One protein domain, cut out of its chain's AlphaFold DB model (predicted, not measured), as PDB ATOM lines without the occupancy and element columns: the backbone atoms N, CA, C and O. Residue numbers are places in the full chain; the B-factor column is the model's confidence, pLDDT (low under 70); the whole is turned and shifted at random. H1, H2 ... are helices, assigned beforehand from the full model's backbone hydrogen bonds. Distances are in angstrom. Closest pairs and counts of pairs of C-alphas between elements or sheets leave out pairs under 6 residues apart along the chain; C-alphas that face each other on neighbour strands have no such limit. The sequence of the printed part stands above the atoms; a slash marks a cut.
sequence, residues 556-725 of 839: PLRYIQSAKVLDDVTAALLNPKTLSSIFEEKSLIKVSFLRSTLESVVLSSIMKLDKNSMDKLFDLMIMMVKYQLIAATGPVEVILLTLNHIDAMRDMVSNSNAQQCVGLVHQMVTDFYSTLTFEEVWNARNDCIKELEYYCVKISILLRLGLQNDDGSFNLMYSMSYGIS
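What this domain is: This is residues 556 to 725 of the 839 residues of the protein "LRRcap domain-containing protein" of Apis cerana cerana (UniProt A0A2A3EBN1). What shape does the model have? Crossed helices stand round the middle of a rounded body: the hairpin of H5 and H6 makes one side, H1 crosses one end of it, H7 stands crosswise at the other, and H3 and H4 make the opposite side. H2 lies over H6, and the small H8 and H9 lie beyond H4. What is it made of? The 170 printed residues hold nine named helices, H1 to H9 in order, and no named strand; the class is all helix. It is compact, with a radius of gyration of the C-alphas of 17.1 A and spans of 43 by 39 by 36 A.

Where its parts are: Where do the first helices lie? H1, residues 557 to 573, begins at C-alpha 557 (52.882, 32.975, 30.376) and is 24.1 A long. H2 is residues 576 to 584, H3 residues 591 to 604, and H4 residues 611 to 631, 30.0 A long. Which helices follow? H5, residues 635 to 652, is 26.2 A long, and H6, residues 656 to 674, is 27.0 A. H7 is residues 678 to 691, H8 residues 700 to 704, and H9 residues 716 to 719, with C-alpha 719 at (19.282, 38.630, 51.007).

How they stand to each other: What does H1 touch? With residues 568 to 573 alone it touches H3, C-alphas 572 and 601 being closest at 5.7 A, at a steep tilt of 43 degrees, opposite ways. With residues 567 to 571 alone it touches H6, closest at C-alphas 571 and 658, 6.2 A. H1 and H5 only just touch, with 3 pairs of C-alphas within 8 A, closest at 566 and 652, 6.9 A. How do H2, H3 and H4 stand? H2 and H6 are near each other, with 7 pairs of C-alphas within 10 A. H3 and H4 are close but not clearly touching, C-alphas 595 and 618 being closest at 7.5 A. H4 touches H7, C-alphas 626 and 689 being closest at 6.4 A, at a steep tilt of 38 degrees. What of the later helices? H5 and H6 form a hairpin at a shallow tilt of 7 degrees, closest at C-alphas 650 and 659, 5.5 A; H7 touches H5, closest at C-alphas 682 and 635, 5.2 A. H8 is near H4, and H9 is close to H4 but not clearly touching, closest at C-alphas 719 and 631, 6.6 A. Are the helix backbones complete? Every O i to N i+4 pair is within hydrogen-bond range in H1, H3, H4, H5, H6, H7 and H8; in H2 4 of 5 are, and H9 is too short for such a pair.

The domain as a whole: How large is it? The two C-alphas farthest apart, those of Pro 556 and Glu 679, are 48.8 A apart. Is it unbroken? The printed part has no cut, and the link from H8 to H9 is long, with 11 residues. Where is confidence low? The mean pLDDT of the printed part is 80.0, and residues 556 to 561, 585 to 586, 606 to 607 and 716 to 725 are under 70.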
ATOM      1  N   PRO A 556      52.554  29.288  33.477       46.19
ATOM      2  CA  PRO A 556      52.033  29.677  32.176       46.19
ATOM      3  C   PRO A 556      52.195  31.176  31.924       46.19
ATOM      4  O   PRO A 556      51.774  31.994  32.734       46.19
ATOM      5  N   LEU A 557      52.713  31.559  30.752       46.38
ATOM      6  CA  LEU A 557      52.882  32.975  30.376       46.38
ATOM      7  C   LEU A 557      51.583  33.802  30.483       46.38
ATOM      8  O   LEU A 557      51.654  35.011  30.656       46.38
ATOM      9  N   ARG A 558      50.407  33.155  30.440       45.91
ATOM     10  CA  ARG A 558      49.109  33.785  30.734       45.91
ATOM     11  C   ARG A 558      48.917  34.140  32.212       45.91
ATOM     12  O   ARG A 558      48.393  35.208  32.474       45.91
ATOM     13  N   TYR A 559      49.353  33.286  33.139       51.44
ATOM     14  CA  TYR A 559      49.323  33.553  34.581       51.44
ATOM     15  C   TYR A 559      50.260  34.716  34.933       51.44
ATOM     16  O   TYR A 559      49.878  35.635  35.647       51.44
ATOM     17  N   ILE A 560      51.454  34.742  34.326       59.66
ATOM     18  CA  ILE A 560      52.404  35.862  34.449       59.66
ATOM     19  C   ILE A 560      51.794  37.162  33.884       59.66
ATOM     20  O   ILE A 560      51.973  38.232  34.458       59.66
ATOM     21  N   GLN A 561      51.042  37.082  32.779       64.75
ATOM     22  CA  GLN A 561      50.330  38.231  32.206       64.75
ATOM     23  C   GLN A 561      49.140  38.695  33.059       64.75
ATOM     24  O   GLN A 561      48.957  39.901  33.189       64.75
ATOM     25  N   SER A 562      48.348  37.792  33.649       73.38
ATOM     26  CA  SER A 562      47.221  38.171  34.514       73.38
ATOM     27  C   SER A 562      47.689  38.736  35.852       73.38
ATOM     28  O   SER A 562      47.188  39.779  36.254       73.38
ATOM     29  N   ALA A 563      48.693  38.119  36.487       75.19
ATOM     30  CA  ALA A 563      49.328  38.652  37.692       75.19
ATOM     31  C   ALA A 563      49.884  40.059  37.437       75.19
ATOM     32  O   ALA A 563      49.543  40.991  38.158       75.19
ATOM     33  N   LYS A 564      50.617  40.254  36.327       79.06
ATOM     34  CA  LYS A 564      51.088  41.589  35.948       79.06
ATOM     35  C   LYS A 564      49.942  42.583  35.704       79.06
ATOM     36  O   LYS A 564      50.062  43.726  36.119       79.06
ATOM     37  N   VAL A 565      48.845  42.194  35.049       82.38
ATOM     38  CA  VAL A 565      47.699  43.107  34.855       82.38
ATOM     39  C   VAL A 565      47.069  43.503  36.195       82.38
ATOM     40  O   VAL A 565      46.702  44.664  36.347       82.38
ATOM     41  N   LEU A 566      46.984  42.593  37.172       84.19
ATOM     42  CA  LEU A 566      46.486  42.897  38.520       84.19
ATOM     43  C   LEU A 566      47.446  43.809  39.302       84.19
ATOM     44  O   LEU A 566      46.989  44.763  39.933       84.19
ATOM     45  N   ASP A 567      48.759  43.576  39.205       82.81
ATOM     46  CA  ASP A 567      49.790  44.452  39.776       82.81
ATOM     47  C   ASP A 567      49.743  45.863  39.140       82.81
ATOM     48  O   ASP A 567      49.684  46.861  39.861       82.81
ATOM     49  N   ASP A 568      49.716  45.955  37.800       82.94
ATOM     50  CA  ASP A 568      49.660  47.209  37.027       82.94
ATOM     51  C   ASP A 568      48.383  48.015  37.365       82.94
ATOM     52  O   ASP A 568      48.451  49.215  37.634       82.94
ATOM     53  N   VAL A 569      47.212  47.357  37.388       86.00
ATOM     54  CA  VAL A 569      45.917  47.988  37.717       86.00
ATOM     55  C   VAL A 569      45.877  48.448  39.173       86.00
ATOM     56  O   VAL A 569      45.422  49.559  39.443       86.00
ATOM     57  N   THR A 570      46.379  47.645  40.113       85.62
ATOM     58  CA  THR A 570      46.366  48.015  41.537       85.62
ATOM     59  C   THR A 570      47.309  49.182  41.822       85.62
ATOM     60  O   THR A 570      46.935  50.101  42.546       85.62
ATOM     61  N   ALA A 571      48.484  49.220  41.187       82.44
ATOM     62  CA  ALA A 571      49.393  50.364  41.273       82.44
ATOM     63  C   ALA A 571      48.798  51.657  40.671       82.44
ATOM     64  O   ALA A 571      49.095  52.752  41.150       82.44
ATOM     65  N   ALA A 572      47.943  51.547  39.647       84.06
ATOM     66  CA  ALA A 572      47.229  52.686  39.067       84.06
ATOM     67  C   ALA A 572      46.049  53.166  39.939       84.06
ATOM     68  O   ALA A 572      45.857  54.375  40.084       84.06
ATOM     69  N   LEU A 573      45.289  52.244  40.548       84.81
ATOM     70  CA  LEU A 573      44.211  52.560  41.499       84.81
ATOM     71  C   LEU A 573      44.754  53.230  42.766       84.81
ATOM     72  O   LEU A 573      44.275  54.291  43.160       84.81
ATOM     73  N   LEU A 574      45.782  52.637  43.375       83.81
ATOM     74  CA  LEU A 574      46.373  53.089  44.638       83.81
ATOM     75  C   LEU A 574      47.464  54.154  44.439       83.81
ATOM     76  O   LEU A 574      48.388  54.280  45.244       83.81
ATOM     77  N   ASN A 575      47.379  54.931  43.358       82.62
ATOM     78  CA  ASN A 575      48.285  56.048  43.132       82.62
ATOM     79  C   ASN A 575      48.039  57.129  44.204       82.62
ATOM     80  O   ASN A 575      46.892  57.561  44.356       82.62
ATOM     81  N   PRO A 576      49.072  57.632  44.910       75.75
ATOM     82  CA  PRO A 576      48.893  58.596  45.997       75.75
ATOM     83  C   PRO A 576      48.147  59.874  45.585       75.75
ATOM     84  O   PRO A 576      47.457  60.449  46.418       75.75
ATOM     85  N   LYS A 577      48.210  60.290  44.309       76.75
ATOM     86  CA  LYS A 577      47.455  61.451  43.796       76.75
ATOM     87  C   LYS A 577      45.956  61.179  43.636       76.75
ATOM     88  O   LYS A 577      45.152  62.096  43.765       76.75
ATOM     89  N   THR A 578      45.587  59.937  43.327       76.69
ATOM     90  CA  THR A 578      44.185  59.500  43.262       76.69
ATOM     91  C   THR A 578      43.627  59.378  44.677       76.69
ATOM     92  O   THR A 578      42.552  59.895  44.966       76.69
ATOM     93  N   LEU A 579      44.401  58.758  45.575       79.81
ATOM     94  CA  LEU A 579      44.042  58.573  46.980       79.81
ATOM     95  C   LEU A 579      43.876  59.910  47.715       79.81
ATOM     96  O   LEU A 579      42.877  60.083  48.404       79.81
ATOM     97  N   SER A 580      44.790  60.872  47.540       77.44
ATOM     98  CA  SER A 580      44.663  62.185  48.189       77.44
ATOM     99  C   SER A 580      43.392  62.922  47.758       77.44
ATOM    100  O   SER A 580      42.723  63.485  48.613       77.44
ATOM    101  N   SER A 581      42.992  62.851  46.478       77.75
ATOM    102  CA  SER A 581      41.702  63.406  46.022       77.75
ATOM    103  C   SER A 581      40.529  62.772  46.775       77.75
ATOM    104  O   SER A 581      39.706  63.482  47.342       77.75
ATOM    105  N   ILE A 582      40.502  61.437  46.861       81.56
ATOM    106  CA  ILE A 582      39.409  60.682  47.494       81.56
ATOM    107  C   ILE A 582      39.258  61.016  48.990       81.56
ATOM    108  O   ILE A 582      38.131  61.098  49.471       81.56
ATOM    109  N   PHE A 583      40.357  61.236  49.721       78.94
ATOM    110  CA  PHE A 583      40.309  61.592  51.148       78.94
ATOM    111  C   PHE A 583      40.192  63.107  51.424       78.94
ATOM    112  O   PHE A 583      39.829  63.491  52.535       78.94
ATOM    113  N   GLU A 584      40.469  63.980  50.448       72.94
ATOM    114  CA  GLU A 584      40.275  65.438  50.569       72.94
ATOM    115  C   GLU A 584      38.879  65.907  50.098       72.94
ATOM    116  O   GLU A 584      38.383  66.943  50.561       72.94
ATOM    117  N   GLU A 585      38.213  65.171  49.201       66.88
ATOM    118  CA  GLU A 585      36.910  65.542  48.631       66.88
ATOM    119  C   GLU A 585      35.737  65.322  49.607       66.88
ATOM    120  O   GLU A 585      35.205  64.228  49.773       66.88
ATOM    121  N   LYS A 586      35.243  66.419  50.196       64.56
ATOM    122  CA  LYS A 586      34.089  66.440  51.125       64.56
ATOM    123  C   LYS A 586      32.708  66.242  50.474       64.56
ATOM    124  O   LYS A 586      31.692  66.566  51.086       64.56
ATOM    125  N   SER A 587      32.641  65.799  49.223       74.75
ATOM    126  CA  SER A 587      31.393  65.678  48.460       74.75
ATOM    127  C   SER A 587      31.430  64.456  47.559       74.75
ATOM    128  O   SER A 587      32.448  64.218  46.914       74.75
ATOM    129  N   LEU A 588      30.312  63.728  47.471       81.00
ATOM    130  CA  LEU A 588      30.213  62.478  46.718       81.00
ATOM    131  C   LEU A 588      30.738  62.613  45.275       81.00
ATOM    132  O   LEU A 588      30.251  63.428  44.485       81.00
ATOM    133  N   ILE A 589      31.713  61.769  44.934       83.06
ATOM    134  CA  ILE A 589      32.317  61.712  43.601       83.06
ATOM    135  C   ILE A 589      31.287  61.173  42.604       83.06
ATOM    136  O   ILE A 589      30.828  60.035  42.712       83.06
ATOM    137  N   LYS A 590      30.952  61.979  41.592       86.44
ATOM    138  CA  LYS A 590      29.964  61.609  40.569       86.44
ATOM    139  C   LYS A 590      30.417  60.417  39.734       86.44
ATOM    140  O   LYS A 590      31.573  60.341  39.303       86.44
ATOM    141  N   VAL A 591      29.467  59.548  39.393       88.81
ATOM    142  CA  VAL A 591      29.735  58.274  38.696       88.81
ATOM    143  C   VAL A 591      30.406  58.480  37.326       88.81
ATOM    144  O   VAL A 591      31.208  57.654  36.894       88.81
ATOM    145  N   SER A 592      30.164  59.613  36.658       87.25
ATOM    146  CA  SER A 592      30.823  59.984  35.393       87.25
ATOM    147  C   SER A 592      32.324  60.287  35.526       87.25
ATOM    148  O   SER A 592      33.096  59.980  34.611       87.25
ATOM    149  N   PHE A 593      32.759  60.850  36.657       86.50
ATOM    150  CA  PHE A 593      34.175  61.077  36.946       86.50
ATOM    151  C   PHE A 593      34.857  59.773  37.365       86.50
ATOM    152  O   PHE A 593      35.868  59.403  36.770       86.50
ATOM    153  N   LEU A 594      34.236  59.015  38.281       86.44
ATOM    154  CA  LEU A 594      34.677  57.668  38.662       86.44
ATOM    155  C   LEU A 594      34.894  56.778  37.429       86.44
ATOM    156  O   LEU A 594      35.938  56.140  37.293       86.44
ATOM    157  N   ARG A 595      33.946  56.794  36.482       89.62
ATOM    158  CA  ARG A 595      34.062  56.068  35.215       89.62
ATOM    159  C   ARG A 595      35.283  56.488  34.400       89.62
ATOM    160  O   ARG A 595      36.004  55.625  33.914       89.62
ATOM    161  N   SER A 596      35.522  57.790  34.263       88.19
ATOM    162  CA  SER A 596      36.659  58.319  33.497       88.19
ATOM    163  C   SER A 596      38.000  57.903  34.120       88.19
ATOM    164  O   SER A 596      38.937  57.542  33.406       88.19
ATOM    165  N   THR A 597      38.073  57.873  35.453       84.50
ATOM    166  CA  THR A 597      39.234  57.377  36.207       84.50
ATOM    167  C   THR A 597      39.438  55.872  36.007       84.50
ATOM    168  O   THR A 597      40.550  55.450  35.691       84.50
ATOM    169  N   LEU A 598      38.380  55.058  36.102       86.62
ATOM    170  CA  LEU A 598      38.458  53.607  35.878       86.62
ATOM    171  C   LEU A 598      38.801  53.242  34.421       86.62
ATOM    172  O   LEU A 598      39.577  52.315  34.190       86.62
ATOM    173  N   GLU A 599      38.299  53.991  33.431       87.25
ATOM    174  CA  GLU A 599      38.711  53.839  32.028       87.25
ATOM    175  C   GLU A 599      40.213  54.127  31.854       87.25
ATOM    176  O   GLU A 599      40.917  53.340  31.218       87.25
ATOM    177  N   SER A 600      40.730  55.193  32.476       84.75
ATOM    178  CA  SER A 600      42.164  55.526  32.473       84.75
ATOM    179  C   SER A 600      43.028  54.432  33.125       84.75
ATOM    180  O   SER A 600      44.047  54.021  32.566       84.75
ATOM    181  N   VAL A 601      42.584  53.890  34.266       84.25
ATOM    182  CA  VAL A 601      43.240  52.782  34.984       84.25
ATOM    183  C   VAL A 601      43.344  51.526  34.116       84.25
ATOM    184  O   VAL A 601      44.438  50.974  33.985       84.25
ATOM    185  N   VAL A 602      42.262  51.094  33.457       80.81
ATOM    186  CA  VAL A 602      42.323  49.914  32.571       80.81
ATOM    187  C   VAL A 602      43.231  50.175  31.365       80.81
ATOM    188  O   VAL A 602      44.037  49.311  31.016       80.81
ATOM    189  N   LEU A 603      43.176  51.374  30.771       79.81
ATOM    190  CA  LEU A 603      44.020  51.768  29.633       79.81
ATOM    191  C   LEU A 603      45.516  51.908  29.969       79.81
ATOM    192  O   LEU A 603      46.340  51.825  29.056       79.81
ATOM    193  N   SER A 604      45.870  52.098  31.245       75.44
ATOM    194  CA  SER A 604      47.262  52.080  31.723       75.44
ATOM    195  C   SER A 604      47.859  50.666  31.777       75.44
ATOM    196  O   SER A 604      49.068  50.493  31.620       75.44
ATOM    197  N   SER A 605      47.005  49.648  31.931       80.44
ATOM    198  CA  SER A 605      47.406  48.243  31.972       80.44
ATOM    199  C   SER A 605      47.681  47.671  30.574       80.44
ATOM    200  O   SER A 605      47.320  48.233  29.536       80.44
ATOM    201  N   ILE A 606      48.258  46.468  30.527       68.75
ATOM    202  CA  ILE A 606      48.408  45.706  29.275       68.75
ATOM    203  C   ILE A 606      47.035  45.268  28.698       68.75
ATOM    204  O   ILE A 606      46.931  44.969  27.502       68.75
ATOM    205  N   MET A 607      45.964  45.256  29.501       67.44
ATOM    206  CA  MET A 607      44.627  44.793  29.113       67.44
ATOM    207  C   MET A 607      43.832  45.862  28.345       67.44
ATOM    208  O   MET A 607      42.990  46.576  28.886       67.44
ATOM    209  N   LYS A 608      44.045  45.925  27.029       70.88
ATOM    210  CA  LYS A 608      43.300  46.818  26.125       70.88
ATOM    211  C   LYS A 608      41.909  46.264  25.798       70.88
ATOM    212  O   LYS A 608      41.735  45.587  24.784       70.88
ATOM    213  N   LEU A 609      40.929  46.548  26.655       78.75
ATOM    214  CA  LEU A 609      39.512  46.268  26.390       78.75
ATOM    215  C   LEU A 609      38.935  47.218  25.326       78.75
ATOM    216  O   LEU A 609      39.315  48.387  25.241       78.75
ATOM    217  N   ASP A 610      37.999  46.721  24.511       85.00
ATOM    218  CA  ASP A 610      37.191  47.567  23.628       85.00
ATOM    219  C   ASP A 610      36.101  48.309  24.415       85.00
ATOM    220  O   ASP A 610      35.709  47.886  25.504       85.00
ATOM    221  N   LYS A 611      35.556  49.385  23.833       86.50
ATOM    222  CA  LYS A 611      34.552  50.216  24.505       86.50
ATOM    223  C   LYS A 611      33.328  49.426  24.987       86.50
ATOM    224  O   LYS A 611      32.930  49.616  26.126       86.50
ATOM    225  N   ASN A 612      32.778  48.503  24.194       88.00
ATOM    226  CA  ASN A 612      31.586  47.748  24.603       88.00
ATOM    227  C   ASN A 612      31.901  46.678  25.673       88.00
ATOM    228  O   ASN A 612      31.003  46.279  26.415       88.00
ATOM    229  N   SER A 613      33.154  46.221  25.774       87.94
ATOM    230  CA  SER A 613      33.609  45.399  26.902       87.94
ATOM    231  C   SER A 613      33.823  46.244  28.163       87.94
ATOM    232  O   SER A 613      33.433  45.808  29.243       87.94
ATOM    233  N   MET A 614      34.356  47.466  28.032       88.88
ATOM    234  CA  MET A 614      34.448  48.435  29.135       88.88
ATOM    235  C   MET A 614      33.073  48.850  29.663       88.88
ATOM    236  O   MET A 614      32.880  48.866  30.873       88.88
ATOM    237  N   ASP A 615      32.113  49.128  28.772       89.38
ATOM    238  CA  ASP A 615      30.729  49.459  29.130       89.38
ATOM    239  C   ASP A 615      30.136  48.369  30.042       89.38
ATOM    240  O   ASP A 615      29.703  48.653  31.154       89.38
ATOM    241  N   LYS A 616      30.226  47.100  29.621       89.62
ATOM    242  CA  LYS A 616      29.689  45.946  30.365       89.62
ATOM    243  C   LYS A 616      30.431  45.639  31.663       89.62
ATOM    244  O   LYS A 616      29.807  45.178  32.614       89.62
ATOM    245  N   LEU A 617      31.747  45.854  31.702       87.81
ATOM    246  CA  LEU A 617      32.535  45.703  32.925       87.81
ATOM    247  C   LEU A 617      32.127  46.761  33.956       87.81
ATOM    248  O   LEU A 617      31.908  46.429  35.118       87.81
ATOM    249  N   PHE A 618      31.966  48.010  33.516       90.81
ATOM    250  CA  PHE A 618      31.511  49.107  34.362       90.81
ATOM    251  C   PHE A 618      30.087  48.869  34.885       90.81
ATOM    252  O   PHE A 618      29.861  48.985  36.087       90.81
ATOM    253  N   ASP A 619      29.158  48.452  34.020       91.44
ATOM    254  CA  ASP A 619      27.791  48.093  34.415       91.44
ATOM    255  C   ASP A 619      27.777  46.971  35.471       91.44
ATOM    256  O   ASP A 619      27.070  47.072  36.475       91.44
ATOM    257  N   LEU A 620      28.588  45.920  35.286       90.12
ATOM    258  CA  LEU A 620      28.718  44.821  36.247       90.12
ATOM    259  C   LEU A 620      29.260  45.303  37.600       90.12
ATOM    260  O   LEU A 620      28.693  44.957  38.634       90.12
ATOM    261  N   MET A 621      30.328  46.109  37.600       89.81
ATOM    262  CA  MET A 621      30.927  46.659  38.822       89.81
ATOM    263  C   MET A 621      29.945  47.562  39.579       89.81
ATOM    264  O   MET A 621      29.769  47.402  40.785       89.81
ATOM    265  N   ILE A 622      29.269  48.475  38.876       91.56
ATOM    266  CA  ILE A 622      28.307  49.404  39.479       91.56
ATOM    267  C   ILE A 622      27.106  48.659  40.065       91.56
ATOM    268  O   ILE A 622      26.741  48.914  41.211       91.56
ATOM    269  N   MET A 623      26.514  47.708  39.335       90.25
ATOM    270  CA  MET A 623      25.380  46.937  39.856       90.25
ATOM    271  C   MET A 623      25.782  46.035  41.030       90.25
ATOM    272  O   MET A 623      24.999  45.879  41.964       90.25
ATOM    273  N   MET A 624      27.004  45.494  41.028       88.69
ATOM    274  CA  MET A 624      27.546  44.712  42.142       88.69
ATOM    275  C   MET A 624      27.703  45.561  43.416       88.69
ATOM    276  O   MET A 624      27.190  45.184  44.469       88.69
ATOM    277  N   VAL A 625      28.336  46.736  43.322       89.81
ATOM    278  CA  VAL A 625      28.493  47.659  44.464       89.81
ATOM    279  C   VAL A 625      27.137  48.196  44.937       89.81
ATOM    280  O   VAL A 625      26.880  48.245  46.138       89.81
ATOM    281  N   LYS A 626      26.225  48.527  44.010       90.69
ATOM    282  CA  LYS A 626      24.855  48.954  44.338       90.69
ATOM    283  C   LYS A 626      24.103  47.873  45.124       90.69
ATOM    284  O   LYS A 626      23.471  48.198  46.125       90.69
ATOM    285  N   TYR A 627      24.196  46.606  44.708       89.44
ATOM    286  CA  TYR A 627      23.607  45.479  45.439       89.44
ATOM    287  C   TYR A 627      24.193  45.356  46.851       89.44
ATOM    288  O   TYR A 627      23.436  45.299  47.816       89.44
ATOM    289  N   GLN A 628      25.523  45.376  46.985       87.56
ATOM    290  CA  GLN A 628      26.200  45.275  48.282       87.56
ATOM    291  C   GLN A 628      25.781  46.383  49.259       87.56
ATOM    292  O   GLN A 628      25.418  46.089  50.395       87.56
ATOM    293  N   LEU A 629      25.775  47.645  48.814       90.06
ATOM    294  CA  LEU A 629      25.348  48.772  49.649       90.06
ATOM    295  C   LEU A 629      23.880  48.643  50.074       90.06
ATOM    296  O   LEU A 629      23.563  48.887  51.236       90.06
ATOM    297  N   ILE A 630      22.991  48.235  49.162       87.12
ATOM    298  CA  ILE A 630      21.561  48.030  49.450       87.12
ATOM    299  C   ILE A 630      21.338  46.866  50.427       87.12
ATOM    300  O   ILE A 630      20.465  46.968  51.288       87.12
ATOM    301  N   ALA A 631      22.127  45.794  50.317       84.19
ATOM    302  CA  ALA A 631      22.056  44.623  51.187       84.19
ATOM    303  C   ALA A 631      22.623  44.870  52.598       84.19
ATOM    304  O   ALA A 631      22.221  44.176  53.527       84.19
ATOM    305  N   ALA A 632      23.521  45.848  52.775       82.31
ATOM    306  CA  ALA A 632      24.029  46.227  54.092       82.31
ATOM    307  C   ALA A 632      22.897  46.752  54.996       82.31
ATOM    308  O   ALA A 632      22.155  47.664  54.616       82.31
ATOM    309  N   THR A 633      22.797  46.177  56.192       79.50
ATOM    310  CA  THR A 633      21.768  46.383  57.218       79.50
ATOM    311  C   THR A 633      22.162  47.415  58.277       79.50
ATOM    312  O   THR A 633      21.280  48.034  58.873       79.50
ATOM    313  N   GLY A 634      23.465  47.657  58.473       77.19
ATOM    314  CA  GLY A 634      23.991  48.643  59.423       77.19
ATOM    315  C   GLY A 634      25.334  49.262  58.998       77.19
ATOM    316  O   GLY A 634      25.996  48.751  58.093       77.19
ATOM    317  N   PRO A 635      25.771  50.368  59.631       79.88
ATOM    318  CA  PRO A 635      26.961  51.120  59.215       79.88
ATOM    319  C   PRO A 635      28.274  50.339  59.370       79.88
ATOM    320  O   PRO A 635      29.178  50.511  58.555       79.88
ATOM    321  N   VAL A 636      28.367  49.421  60.340       79.44
ATOM    322  CA  VAL A 636      29.523  48.515  60.487       79.44
ATOM    323  C   VAL A 636      29.718  47.663  59.227       79.44
ATOM    324  O   VAL A 636      30.840  47.516  58.745       79.44
ATOM    325  N   GLU A 637      28.635  47.168  58.622       79.31
ATOM    326  CA  GLU A 637      28.699  46.375  57.388       79.31
ATOM    327  C   GLU A 637      29.167  47.200  56.179       79.31
ATOM    328  O   GLU A 637      29.825  46.661  55.292       79.31
ATOM    329  N   VAL A 638      28.904  48.513  56.160       82.38
ATOM    330  CA  VAL A 638      29.410  49.435  55.124       82.38
ATOM    331  C   VAL A 638      30.933  49.585  55.218       82.38
ATOM    332  O   VAL A 638      31.613  49.589  54.193       82.38
ATOM    333  N   ILE A 639      31.484  49.647  56.435       84.44
ATOM    334  CA  ILE A 639      32.938  49.670  56.661       84.44
ATOM    335  C   ILE A 639      33.549  48.318  56.262       84.44
ATOM    336  O   ILE A 639      34.511  48.276  55.494       84.44
ATOM    337  N   LEU A 640      32.956  47.208  56.721       80.25
ATOM    338  CA  LEU A 640      33.408  45.852  56.392       80.25
ATOM    339  C   LEU A 640      33.370  45.570  54.884       80.25
ATOM    340  O   LEU A 640      34.263  44.898  54.380       80.25
ATOM    341  N   LEU A 641      32.395  46.108  54.145       85.12
ATOM    342  CA  LEU A 641      32.361  46.059  52.681       85.12
ATOM    343  C   LEU A 641      33.616  46.685  52.059       85.12
ATOM    344  O   LEU A 641      34.281  46.040  51.248       85.12
ATOM    345  N   THR A 642      33.963  47.911  52.457       87.31
ATOM    346  CA  THR A 642      35.160  48.608  51.960       87.31
ATOM    347  C   THR A 642      36.440  47.843  52.308       87.31
ATOM    348  O   THR A 642      37.282  47.630  51.435       87.31
ATOM    349  N   LEU A 643      36.575  47.372  53.553       84.31
ATOM    350  CA  LEU A 643      37.750  46.610  53.995       84.31
ATOM    351  C   LEU A 643      37.863  45.251  53.281       84.31
ATOM    352  O   LEU A 643      38.945  44.904  52.816       84.31
ATOM    353  N   ASN A 644      36.756  44.525  53.084       84.12
ATOM    354  CA  ASN A 644      36.736  43.254  52.347       84.12
ATOM    355  C   ASN A 644      37.229  43.402  50.898       84.12
ATOM    356  O   ASN A 644      37.920  42.508  50.400       84.12
ATOM    357  N   HIS A 645      36.909  44.517  50.227       86.12
ATOM    358  CA  HIS A 645      37.416  44.819  48.880       86.12
ATOM    359  C   HIS A 645      38.918  45.125  48.875       86.12
ATOM    360  O   HIS A 645      39.635  44.642  47.999       86.12
ATOM    361  N   ILE A 646      39.416  45.876  49.862       84.69
ATOM    362  CA  ILE A 646      40.849  46.190  50.008       84.69
ATOM    363  C   ILE A 646      41.651  44.919  50.318       84.69
ATOM    364  O   ILE A 646      42.700  44.682  49.717       84.69
ATOM    365  N   ASP A 647      41.128  44.052  51.182       80.06
ATOM    366  CA  ASP A 647      41.716  42.747  51.471       80.06
ATOM    367  C   ASP A 647      41.716  41.840  50.236       80.06
ATOM    368  O   ASP A 647      42.742  41.241  49.923       80.06
ATOM    369  N   ALA A 648      40.627  41.798  49.463       81.06
ATOM    370  CA  ALA A 648      40.609  41.086  48.186       81.06
ATOM    371  C   ALA A 648      41.644  41.647  47.187       81.06
ATOM    372  O   ALA A 648      42.285  40.875  46.475       81.06
ATOM    373  N   MET A 649      41.871  42.966  47.150       84.56
ATOM    374  CA  MET A 649      42.956  43.562  46.356       84.56
ATOM    375  C   MET A 649      44.345  43.132  46.849       84.56
ATOM    376  O   MET A 649      45.214  42.857  46.024       84.56
ATOM    377  N   ARG A 650      44.558  43.011  48.167       83.25
ATOM    378  CA  ARG A 650      45.813  42.490  48.741       83.25
ATOM    379  C   ARG A 650      46.049  41.036  48.330       83.25
ATOM    380  O   ARG A 650      47.164  40.689  47.950       83.25
ATOM    381  N   ASP A 651      44.994  40.227  48.375       79.31
ATOM    382  CA  ASP A 651      45.021  38.794  48.077       79.31
ATOM    383  C   ASP A 651      45.174  38.507  46.558       79.31
ATOM    384  O   ASP A 651      45.696  37.461  46.174       79.31
ATOM    385  N   MET A 652      44.775  39.441  45.677       78.31
ATOM    386  CA  MET A 652      44.927  39.341  44.210       78.31
ATOM    387  C   MET A 652      46.305  39.769  43.664       78.31
ATOM    388  O   MET A 652      46.641  39.440  42.523       78.31
ATOM    389  N   VAL A 653      47.090  40.531  44.428       82.31
ATOM    390  CA  VAL A 653      48.347  41.152  43.970       82.31
ATOM    391  C   VAL A 653      49.549  40.250  44.245       82.31
ATOM    392  O   VAL A 653      49.707  39.717  45.341       82.31
ATOM    393  N   SER A 654      50.441  40.114  43.258       81.38
ATOM    394  CA  SER A 654      51.652  39.281  43.353       81.38
ATOM    395  C   SER A 654      52.903  40.077  43.738       81.38
ATOM    396  O   SER A 654      53.853  39.523  44.292       81.38
ATOM    397  N   ASN A 655      52.933  41.377  43.444       80.44
ATOM    398  CA  ASN A 655      54.077  42.235  43.733       80.44
ATOM    399  C   ASN A 655      54.080  42.716  45.198       80.44
ATOM    400  O   ASN A 655      53.210  43.485  45.604       80.44
ATOM    401  N   SER A 656      55.113  42.346  45.965       79.38
ATOM    402  CA  SER A 656      55.297  42.757  47.371       79.38
ATOM    403  C   SER A 656      55.224  44.277  47.587       79.38
ATOM    404  O   SER A 656      54.659  44.727  48.582       79.38
ATOM    405  N   ASN A 657      55.702  45.081  46.630       77.88
ATOM    406  CA  ASN A 657      55.600  46.542  46.698       77.88
ATOM    407  C   ASN A 657      54.137  47.008  46.637       77.88
ATOM    408  O   ASN A 657      53.727  47.886  47.390       77.88
ATOM    409  N   ALA A 658      53.333  46.404  45.759       77.94
ATOM    410  CA  ALA A 658      51.919  46.731  45.638       77.94
ATOM    411  C   ALA A 658      51.111  46.179  46.829       77.94
ATOM    412  O   ALA A 658      50.230  46.880  47.314       77.94
ATOM    413  N   GLN A 659      51.463  45.010  47.383       80.94
ATOM    414  CA  GLN A 659      50.888  44.519  48.647       80.94
ATOM    415  C   GLN A 659      51.150  45.488  49.815       80.94
ATOM    416  O   GLN A 659      50.245  45.748  50.606       80.94
ATOM    417  N   GLN A 660      52.351  46.077  49.902       81.12
ATOM    418  CA  GLN A 660      52.657  47.127  50.884       81.12
ATOM    419  C   GLN A 660      51.816  48.391  50.653       81.12
ATOM    420  O   GLN A 660      51.275  48.935  51.613       81.12
ATOM    421  N   CYS A 661      51.627  48.826  49.400       82.00
ATOM    422  CA  CYS A 661      50.718  49.935  49.082       82.00
ATOM    423  C   CYS A 661      49.264  49.638  49.492       82.00
ATOM    424  O   CYS A 661      48.622  50.504  50.082       82.00
ATOM    425  N   VAL A 662      48.753  48.422  49.252       86.19
ATOM    426  CA  VAL A 662      47.414  48.012  49.724       86.19
ATOM    427  C   VAL A 662      47.341  48.056  51.257       86.19
ATOM    428  O   VAL A 662      46.366  48.564  51.803       86.19
ATOM    429  N   GLY A 663      48.382  47.599  51.961       82.25
ATOM    430  CA  GLY A 663      48.462  47.668  53.425       82.25
ATOM    431  C   GLY A 663      48.453  49.099  53.982       82.25
ATOM    432  O   GLY A 663      47.766  49.365  54.967       82.25
ATOM    433  N   LEU A 664      49.149  50.037  53.328       85.38
ATOM    434  CA  LEU A 664      49.094  51.462  53.680       85.38
ATOM    435  C   LEU A 664      47.688  52.041  53.467       85.38
ATOM    436  O   LEU A 664      47.183  52.744  54.338       85.38
ATOM    437  N   VAL A 665      47.032  51.708  52.351       86.50
ATOM    438  CA  VAL A 665      45.663  52.172  52.065       86.50
ATOM    439  C   VAL A 665      44.649  51.571  53.039       86.50
ATOM    440  O   VAL A 665      43.769  52.295  53.494       86.50
ATOM    441  N   HIS A 666      44.798  50.305  53.440       87.50
ATOM    442  CA  HIS A 666      43.975  49.718  54.500       87.50
ATOM    443  C   HIS A 666      44.103  50.513  55.809       87.50
ATOM    444  O   HIS A 666      43.091  50.814  56.443       87.50
ATOM    445  N   GLN A 667      45.324  50.885  56.216       82.31
ATOM    446  CA  GLN A 667      45.524  51.705  57.415       82.31
ATOM    447  C   GLN A 667      44.868  53.086  57.253       82.31
ATOM    448  O   GLN A 667      44.063  53.450  58.101       82.31
ATOM    449  N   MET A 668      45.084  53.788  56.130       86.19
ATOM    450  CA  MET A 668      44.441  55.086  55.852       86.19
ATOM    451  C   MET A 668      42.905  55.018  55.891       86.19
ATOM    452  O   MET A 668      42.265  55.920  56.420       86.19
ATOM    453  N   VAL A 669      42.304  53.951  55.353       85.56
ATOM    454  CA  VAL A 669      40.848  53.728  55.391       85.56
ATOM    455  C   VAL A 669      40.361  53.444  56.814       85.56
ATOM    456  O   VAL A 669      39.311  53.943  57.207       85.56
ATOM    457  N   THR A 670      41.132  52.688  57.601       84.00
ATOM    458  CA  THR A 670      40.824  52.413  59.016       84.00
ATOM    459  C   THR A 670      40.872  53.702  59.840       84.00
ATOM    460  O   THR A 670      39.924  54.005  60.562       84.00
ATOM    461  N   ASP A 671      41.934  54.494  59.673       83.81
ATOM    462  CA  ASP A 671      42.120  55.778  60.350       83.81
ATOM    463  C   ASP A 671      41.012  56.766  59.954       83.81
ATOM    464  O   ASP A 671      40.419  57.413  60.814       83.81
ATOM    465  N   PHE A 672      40.645  56.830  58.669       86.44
ATOM    466  CA  PHE A 672      39.549  57.674  58.192       86.44
ATOM    467  C   PHE A 672      38.205  57.284  58.822       86.44
ATOM    468  O   PHE A 672      37.537  58.142  59.401       86.44
ATOM    469  N   TYR A 673      37.826  56.001  58.790       84.38
ATOM    470  CA  TYR A 673      36.576  55.550  59.412       84.38
ATOM    471  C   TYR A 673      36.564  55.724  60.938       84.38
ATOM    472  O   TYR A 673      35.497  55.996  61.478       84.38
ATOM    473  N   SER A 674      37.709  55.672  61.634       79.75
ATOM    474  CA  SER A 674      37.762  55.995  63.074       79.75
ATOM    475  C   SER A 674      37.437  57.458  63.409       79.75
ATOM    476  O   SER A 674      37.150  57.766  64.561       79.75
ATOM    477  N   THR A 675      37.438  58.359  62.418       86.94
ATOM    478  CA  THR A 675      37.041  59.768  62.603       86.94
ATOM    479  C   THR A 675      35.572  60.054  62.280       86.94
ATOM    480  O   THR A 675      35.149  61.202  62.408       86.94
ATOM    481  N   LEU A 676      34.798  59.045  61.859       84.69
ATOM    482  CA  LEU A 676      33.401  59.192  61.440       84.69
ATOM    483  C   LEU A 676      32.433  58.528  62.421       84.69
ATOM    484  O   LEU A 676      32.666  57.426  62.914       84.69
ATOM    485  N   THR A 677      31.288  59.170  62.636       87.75
ATOM    486  CA  THR A 677      30.176  58.580  63.387       87.75
ATOM    487  C   THR A 677      29.432  57.517  62.573       87.75
ATOM    488  O   THR A 677      29.417  57.525  61.336       87.75
ATOM    489  N   PHE A 678      28.722  56.622  63.266       83.81
ATOM    490  CA  PHE A 678      27.833  55.647  62.628       83.81
ATOM    491  C   PHE A 678      26.751  56.300  61.748       83.81
ATOM    492  O   PHE A 678      26.375  55.720  60.727       83.81
ATOM    493  N   GLU A 679      26.275  57.501  62.100       84.44
ATOM    494  CA  GLU A 679      25.297  58.232  61.288       84.44
ATOM    495  C   GLU A 679      25.920  58.760  59.988       84.44
ATOM    496  O   GLU A 679      25.342  58.580  58.919       84.44
ATOM    497  N   GLU A 680      27.124  59.338  60.036       88.06
ATOM    498  CA  GLU A 680      27.835  59.816  58.840       88.06
ATOM    499  C   GLU A 680      28.145  58.676  57.861       88.06
ATOM    500  O   GLU A 680      27.920  58.819  56.658       88.06
ATOM    501  N   VAL A 681      28.576  57.514  58.365       87.19
ATOM    502  CA  VAL A 681      28.801  56.308  57.547       87.19
ATOM    503  C   VAL A 681      27.498  55.814  56.904       87.19
ATOM    504  O   VAL A 681      27.484  55.441  55.725       87.19
ATOM    505  N   TRP A 682      26.383  55.834  57.639       89.62
ATOM    506  CA  TRP A 682      25.080  55.427  57.109       89.62
ATOM    507  C   TRP A 682      24.514  56.434  56.096       89.62
ATOM    508  O   TRP A 682      23.970  56.039  55.063       89.62
ATOM    509  N   ASN A 683      24.702  57.731  56.329       90.94
ATOM    510  CA  ASN A 683      24.322  58.787  55.394       90.94
ATOM    511  C   ASN A 683      25.151  58.703  54.099       90.94
ATOM    512  O   ASN A 683      24.572  58.729  53.014       90.94
ATOM    513  N   ALA A 684      26.464  58.454  54.189       89.81
ATOM    514  CA  ALA A 684      27.322  58.222  53.024       89.81
ATOM    515  C   ALA A 684      26.884  56.997  52.192       89.81
ATOM    516  O   ALA A 684      26.845  57.070  50.962       89.81
ATOM    517  N   ARG A 685      26.472  55.890  52.834       92.06
ATOM    518  CA  ARG A 685      25.829  54.748  52.148       92.06
ATOM    519  C   ARG A 685      24.574  55.193  51.391       92.06
ATOM    520  O   ARG A 685      24.395  54.816  50.234       92.06
ATOM    521  N   ASN A 686      23.703  55.966  52.034       91.81
ATOM    522  CA  ASN A 686      22.417  56.364  51.461       91.81
ATOM    523  C   ASN A 686      22.587  57.334  50.275       91.81
ATOM    524  O   ASN A 686      21.912  57.166  49.258       91.81
ATOM    525  N   ASP A 687      23.533  58.274  50.348       92.12
ATOM    526  CA  ASP A 687      23.887  59.151  49.224       92.12
ATOM    527  C   ASP A 687      24.511  58.369  48.053       92.12
ATOM    528  O   ASP A 687      24.135  58.596  46.899       92.12
ATOM    529  N   CYS A 688      25.372  57.378  48.323       91.69
ATOM    530  CA  CYS A 688      25.858  56.449  47.297       91.69
ATOM    531  C   CYS A 688      24.707  55.687  46.616       91.69
ATOM    532  O   CYS A 688      24.643  55.640  45.390       91.69
ATOM    533  N   ILE A 689      23.768  55.114  47.379       91.50
ATOM    534  CA  ILE A 689      22.613  54.379  46.822       91.50
ATOM    535  C   ILE A 689      21.743  55.287  45.938       91.50
ATOM    536  O   ILE A 689      21.238  54.831  44.912       91.50
ATOM    537  N   LYS A 690      21.604  56.564  46.308       92.12
ATOM    538  CA  LYS A 690      20.813  57.581  45.605       92.12
ATOM    539  C   LYS A 690      21.447  58.041  44.287       92.12
ATOM    540  O   LYS A 690      20.763  58.068  43.271       92.12
ATOM    541  N   GLU A 691      22.748  58.333  44.252       92.50
ATOM    542  CA  GLU A 691      23.468  58.587  42.984       92.50
ATOM    543  C   GLU A 691      23.431  57.338  42.073       92.50
ATOM    544  O   GLU A 691      23.325  57.442  40.848       92.50
ATOM    545  N   LEU A 692      23.434  56.138  42.667       91.75
ATOM    546  CA  LEU A 692      23.301  54.871  41.951       91.75
ATOM    547  C   LEU A 692      21.848  54.489  41.594       91.75
ATOM    548  O   LEU A 692      21.652  53.485  40.902       91.75
ATOM    549  N   GLU A 693      20.823  55.247  42.002       88.88
ATOM    550  CA  GLU A 693      19.403  54.869  41.874       88.88
ATOM    551  C   GLU A 693      19.025  54.537  40.421       88.88
ATOM    552  O   GLU A 693      18.467  53.472  40.156       88.88
ATOM    553  N   TYR A 694      19.448  55.378  39.475       88.38
ATOM    554  CA  TYR A 694      19.131  55.275  38.045       88.38
ATOM    555  C   TYR A 694      19.793  54.093  37.310       88.38
ATOM    556  O   TYR A 694      19.437  53.797  36.167       88.38
ATOM    557  N   TYR A 695      20.751  53.402  37.936       90.06
ATOM    558  CA  TYR A 695      21.416  52.236  37.353       90.06
ATOM    559  C   TYR A 695      20.591  50.967  37.614       90.06
ATOM    560  O   TYR A 695      20.613  50.410  38.711       90.06
ATOM    561  N   CYS A 696      19.860  50.508  36.596       89.69
ATOM    562  CA  CYS A 696      19.014  49.303  36.636       89.69
ATOM    563  C   CYS A 696      19.446  48.271  35.576       89.69
ATOM    564  O   CYS A 696      18.619  47.667  34.892       89.69
ATOM    565  N   VAL A 697      20.759  48.102  35.374       91.44
ATOM    566  CA  VAL A 697      21.283  47.187  34.348       91.44
ATOM    567  C   VAL A 697      21.084  45.735  34.784       91.44
ATOM    568  O   VAL A 697      21.435  45.348  35.896       91.44
ATOM    569  N   LYS A 698      20.515  44.916  33.898       90.50
ATOM    570  CA  LYS A 698      20.228  43.503  34.170       90.50
ATOM    571  C   LYS A 698      21.508  42.668  34.140       90.50
ATOM    572  O   LYS A 698      22.105  42.483  33.078       90.50
ATOM    573  N   ILE A 699      21.906  42.134  35.289       88.00
ATOM    574  CA  ILE A 699      23.090  41.294  35.454       88.00
ATOM    575  C   ILE A 699      22.657  39.828  35.499       88.00
ATOM    576  O   ILE A 699      21.970  39.390  36.419       88.00
ATOM    577  N   SER A 700      23.091  39.042  34.513       79.62
ATOM    578  CA  SER A 700      22.632  37.657  34.311       79.62
ATOM    579  C   SER A 700      22.866  36.720  35.501       79.62
ATOM    580  O   SER A 700      22.081  35.794  35.695       79.62
ATOM    581  N   ILE A 701      23.908  36.953  36.306       77.69
ATOM    582  CA  ILE A 701      24.160  36.176  37.526       77.69
ATOM    583  C   ILE A 701      23.275  36.617  38.703       77.69
ATOM    584  O   ILE A 701      22.807  35.759  39.441       77.69
ATOM    585  N   LEU A 702      22.947  37.909  38.835       77.19
ATOM    586  CA  LEU A 702      22.041  38.391  39.888       77.19
ATOM    587  C   LEU A 702      20.586  37.984  39.609       77.19
ATOM    588  O   LEU A 702      19.888  37.574  40.531       77.19
ATOM    589  N   LEU A 703      20.168  38.003  38.335       77.69
ATOM    590  CA  LEU A 703      18.896  37.420  37.887       77.69
ATOM    591  C   LEU A 703      18.825  35.916  38.206       77.69
ATOM    592  O   LEU A 703      17.856  35.453  38.799       77.69
ATOM    593  N   ARG A 704      19.870  35.145  37.857       75.62
ATOM    594  CA  ARG A 704      19.923  33.690  38.110       75.62
ATOM    595  C   ARG A 704      19.847  33.345  39.599       75.62
ATOM    596  O   ARG A 704      19.243  32.340  39.951       75.62
ATOM    597  N   LEU A 705      20.462  34.158  40.456       73.56
ATOM    598  CA  LEU A 705      20.453  33.978  41.910       73.56
ATOM    599  C   LEU A 705      19.172  34.514  42.585       73.56
ATOM    600  O   LEU A 705      19.081  34.487  43.807       73.56
ATOM    601  N   GLY A 706      18.201  35.041  41.825       74.31
ATOM    602  CA  GLY A 706      16.972  35.640  42.366       74.31
ATOM    603  C   GLY A 706      17.177  36.966  43.114       74.31
ATOM    604  O   GLY A 706      16.223  37.505  43.671       74.31
ATOM    605  N   LEU A 707      18.406  37.501  43.110       80.19
ATOM    606  CA  LEU A 707      18.807  38.741  43.786       80.19
ATOM    607  C   LEU A 707      18.392  39.993  43.003       80.19
ATOM    608  O   LEU A 707      18.288  41.078  43.577       80.19
ATOM    609  N   GLN A 708      18.155  39.850  41.699       86.56
ATOM    610  CA  GLN A 708      17.636  40.894  40.821       86.56
ATOM    611  C   GLN A 708      16.344  40.418  40.147       86.56
ATOM    612  O   GLN A 708      16.235  39.264  39.738       86.56
ATOM    613  N   ASN A 709      15.380  41.325  40.022       85.62
ATOM    614  CA  ASN A 709      14.110  41.122  39.338       85.62
ATOM    615  C   ASN A 709      14.245  41.375  37.827       85.62
ATOM    616  O   ASN A 709      15.156  42.070  37.368       85.62
ATOM    617  N   ASP A 710      13.279  40.887  37.045       85.38
ATOM    618  CA  ASP A 710      13.246  41.051  35.586       85.38
ATOM    619  C   ASP A 710      13.138  42.508  35.097       85.38
ATOM    620  O   ASP A 710      13.347  42.761  33.912       85.38
ATOM    621  N   ASP A 711      12.845  43.487  35.953       85.75
ATOM    622  CA  ASP A 711      12.883  44.919  35.620       85.75
ATOM    623  C   ASP A 711      14.273  45.560  35.827       85.75
ATOM    624  O   ASP A 711      14.534  46.637  35.294       85.75
ATOM    625  N   GLY A 712      15.185  44.877  36.528       82.19
ATOM    626  CA  GLY A 712      16.503  45.377  36.922       82.19
ATOM    627  C   GLY A 712      16.596  45.881  38.372       82.19
ATOM    628  O   GLY A 712      17.698  46.230  38.802       82.19
ATOM    629  N   SER A 713      15.495  45.892  39.133       85.75
ATOM    630  CA  SER A 713      15.482  46.184  40.577       85.75
ATOM    631  C   SER A 713      16.027  45.011  41.405       85.75
ATOM    632  O   SER A 713      16.091  43.883  40.920       85.75
ATOM    633  N   PHE A 714      16.433  45.248  42.657       86.88
ATOM    634  CA  PHE A 714      16.943  44.190  43.542       86.88
ATOM    635  C   PHE A 714      15.870  43.617  44.469       86.88
ATOM    636  O   PHE A 714      14.986  44.325  44.946       86.88
ATOM    637  N   ASN A 715      15.992  42.324  44.761       75.94
ATOM    638  CA  ASN A 715      15.072  41.569  45.599       75.94
ATOM    639  C   ASN A 715      15.661  41.348  47.001       75.94
ATOM    640  O   ASN A 715      16.299  40.330  47.278       75.94
ATOM    641  N   LEU A 716      15.438  42.306  47.907       67.06
ATOM    642  CA  LEU A 716      15.996  42.257  49.264       67.06
ATOM    643  C   LEU A 716      15.475  41.069  50.099       67.06
ATOM    644  O   LEU A 716      16.155  40.653  51.033       67.06
ATOM    645  N   MET A 717      14.322  40.477  49.754       49.84
ATOM    646  CA  MET A 717      13.768  39.321  50.480       49.84
ATOM    647  C   MET A 717      14.696  38.098  50.432       49.84
ATOM    648  O   MET A 717      14.789  37.364  51.413       49.84
ATOM    649  N   TYR A 718      15.433  37.895  49.333       42.03
ATOM    650  CA  TYR A 718      16.390  36.787  49.224       42.03
ATOM    651  C   TYR A 718      17.704  37.038  49.978       42.03
ATOM    652  O   TYR A 718      18.370  36.076  50.364       42.03
ATOM    653  N   SER A 719      18.054  38.297  50.268       39.06
ATOM    654  CA  SER A 719      19.282  38.630  51.007       39.06
ATOM    655  C   SER A 719      19.248  38.172  52.473       39.06
ATOM    656  O   SER A 719      20.302  37.960  53.060       39.06
ATOM    657  N   MET A 720      18.056  37.968  53.048       38.00
ATOM    658  CA  MET A 720      17.862  37.400  54.394       38.00
ATOM    659  C   MET A 720      17.890  35.858  54.421       38.00
ATOM    660  O   MET A 720      17.860  35.263  55.493       38.00
ATOM    661  N   SER A 721      17.907  35.197  53.255       32.09
ATOM    662  CA  SER A 721      17.684  33.744  53.139       32.09
ATOM    663  C   SER A 721      18.978  32.916  53.094       32.09
ATOM    664  O   SER A 721      18.987  31.751  53.498       32.09
ATOM    665  N   TYR A 722      20.103  33.511  52.669       31.62
ATOM    666  CA  TYR A 722      21.429  32.868  52.650       31.62
ATOM    667  C   TYR A 722      22.031  32.751  54.065       31.62
ATOM    668  O   TYR A 722      23.014  33.393  54.423       31.62
ATOM    669  N   GLY A 723      21.386  31.907  54.866       34.75
ATOM    670  CA  GLY A 723      21.646  31.656  56.283       34.75
ATOM    671  C   GLY A 723      20.561  30.808  56.963       34.75
ATOM    672  O   GLY A 723      20.787  30.329  58.071       34.75
ATOM    673  N   ILE A 724      19.406  30.577  56.316       33.22
ATOM    674  CA  ILE A 724      18.278  29.824  56.888       33.22
ATOM    675  C   ILE A 724      17.978  28.577  56.046       33.22
ATOM    676  O   ILE A 724      17.218  28.619  55.079       33.22
ATOM    677  N   SER A 725      18.517  27.426  56.452       27.89
ATOM    678  CA  SER A 725      18.042  26.117  55.991       27.89
ATOM    679  C   SER A 725      17.139  25.480  57.057       27.89
ATOM    680  O   SER A 725      17.593  25.106  58.130       27.89
TER     681      SER A 725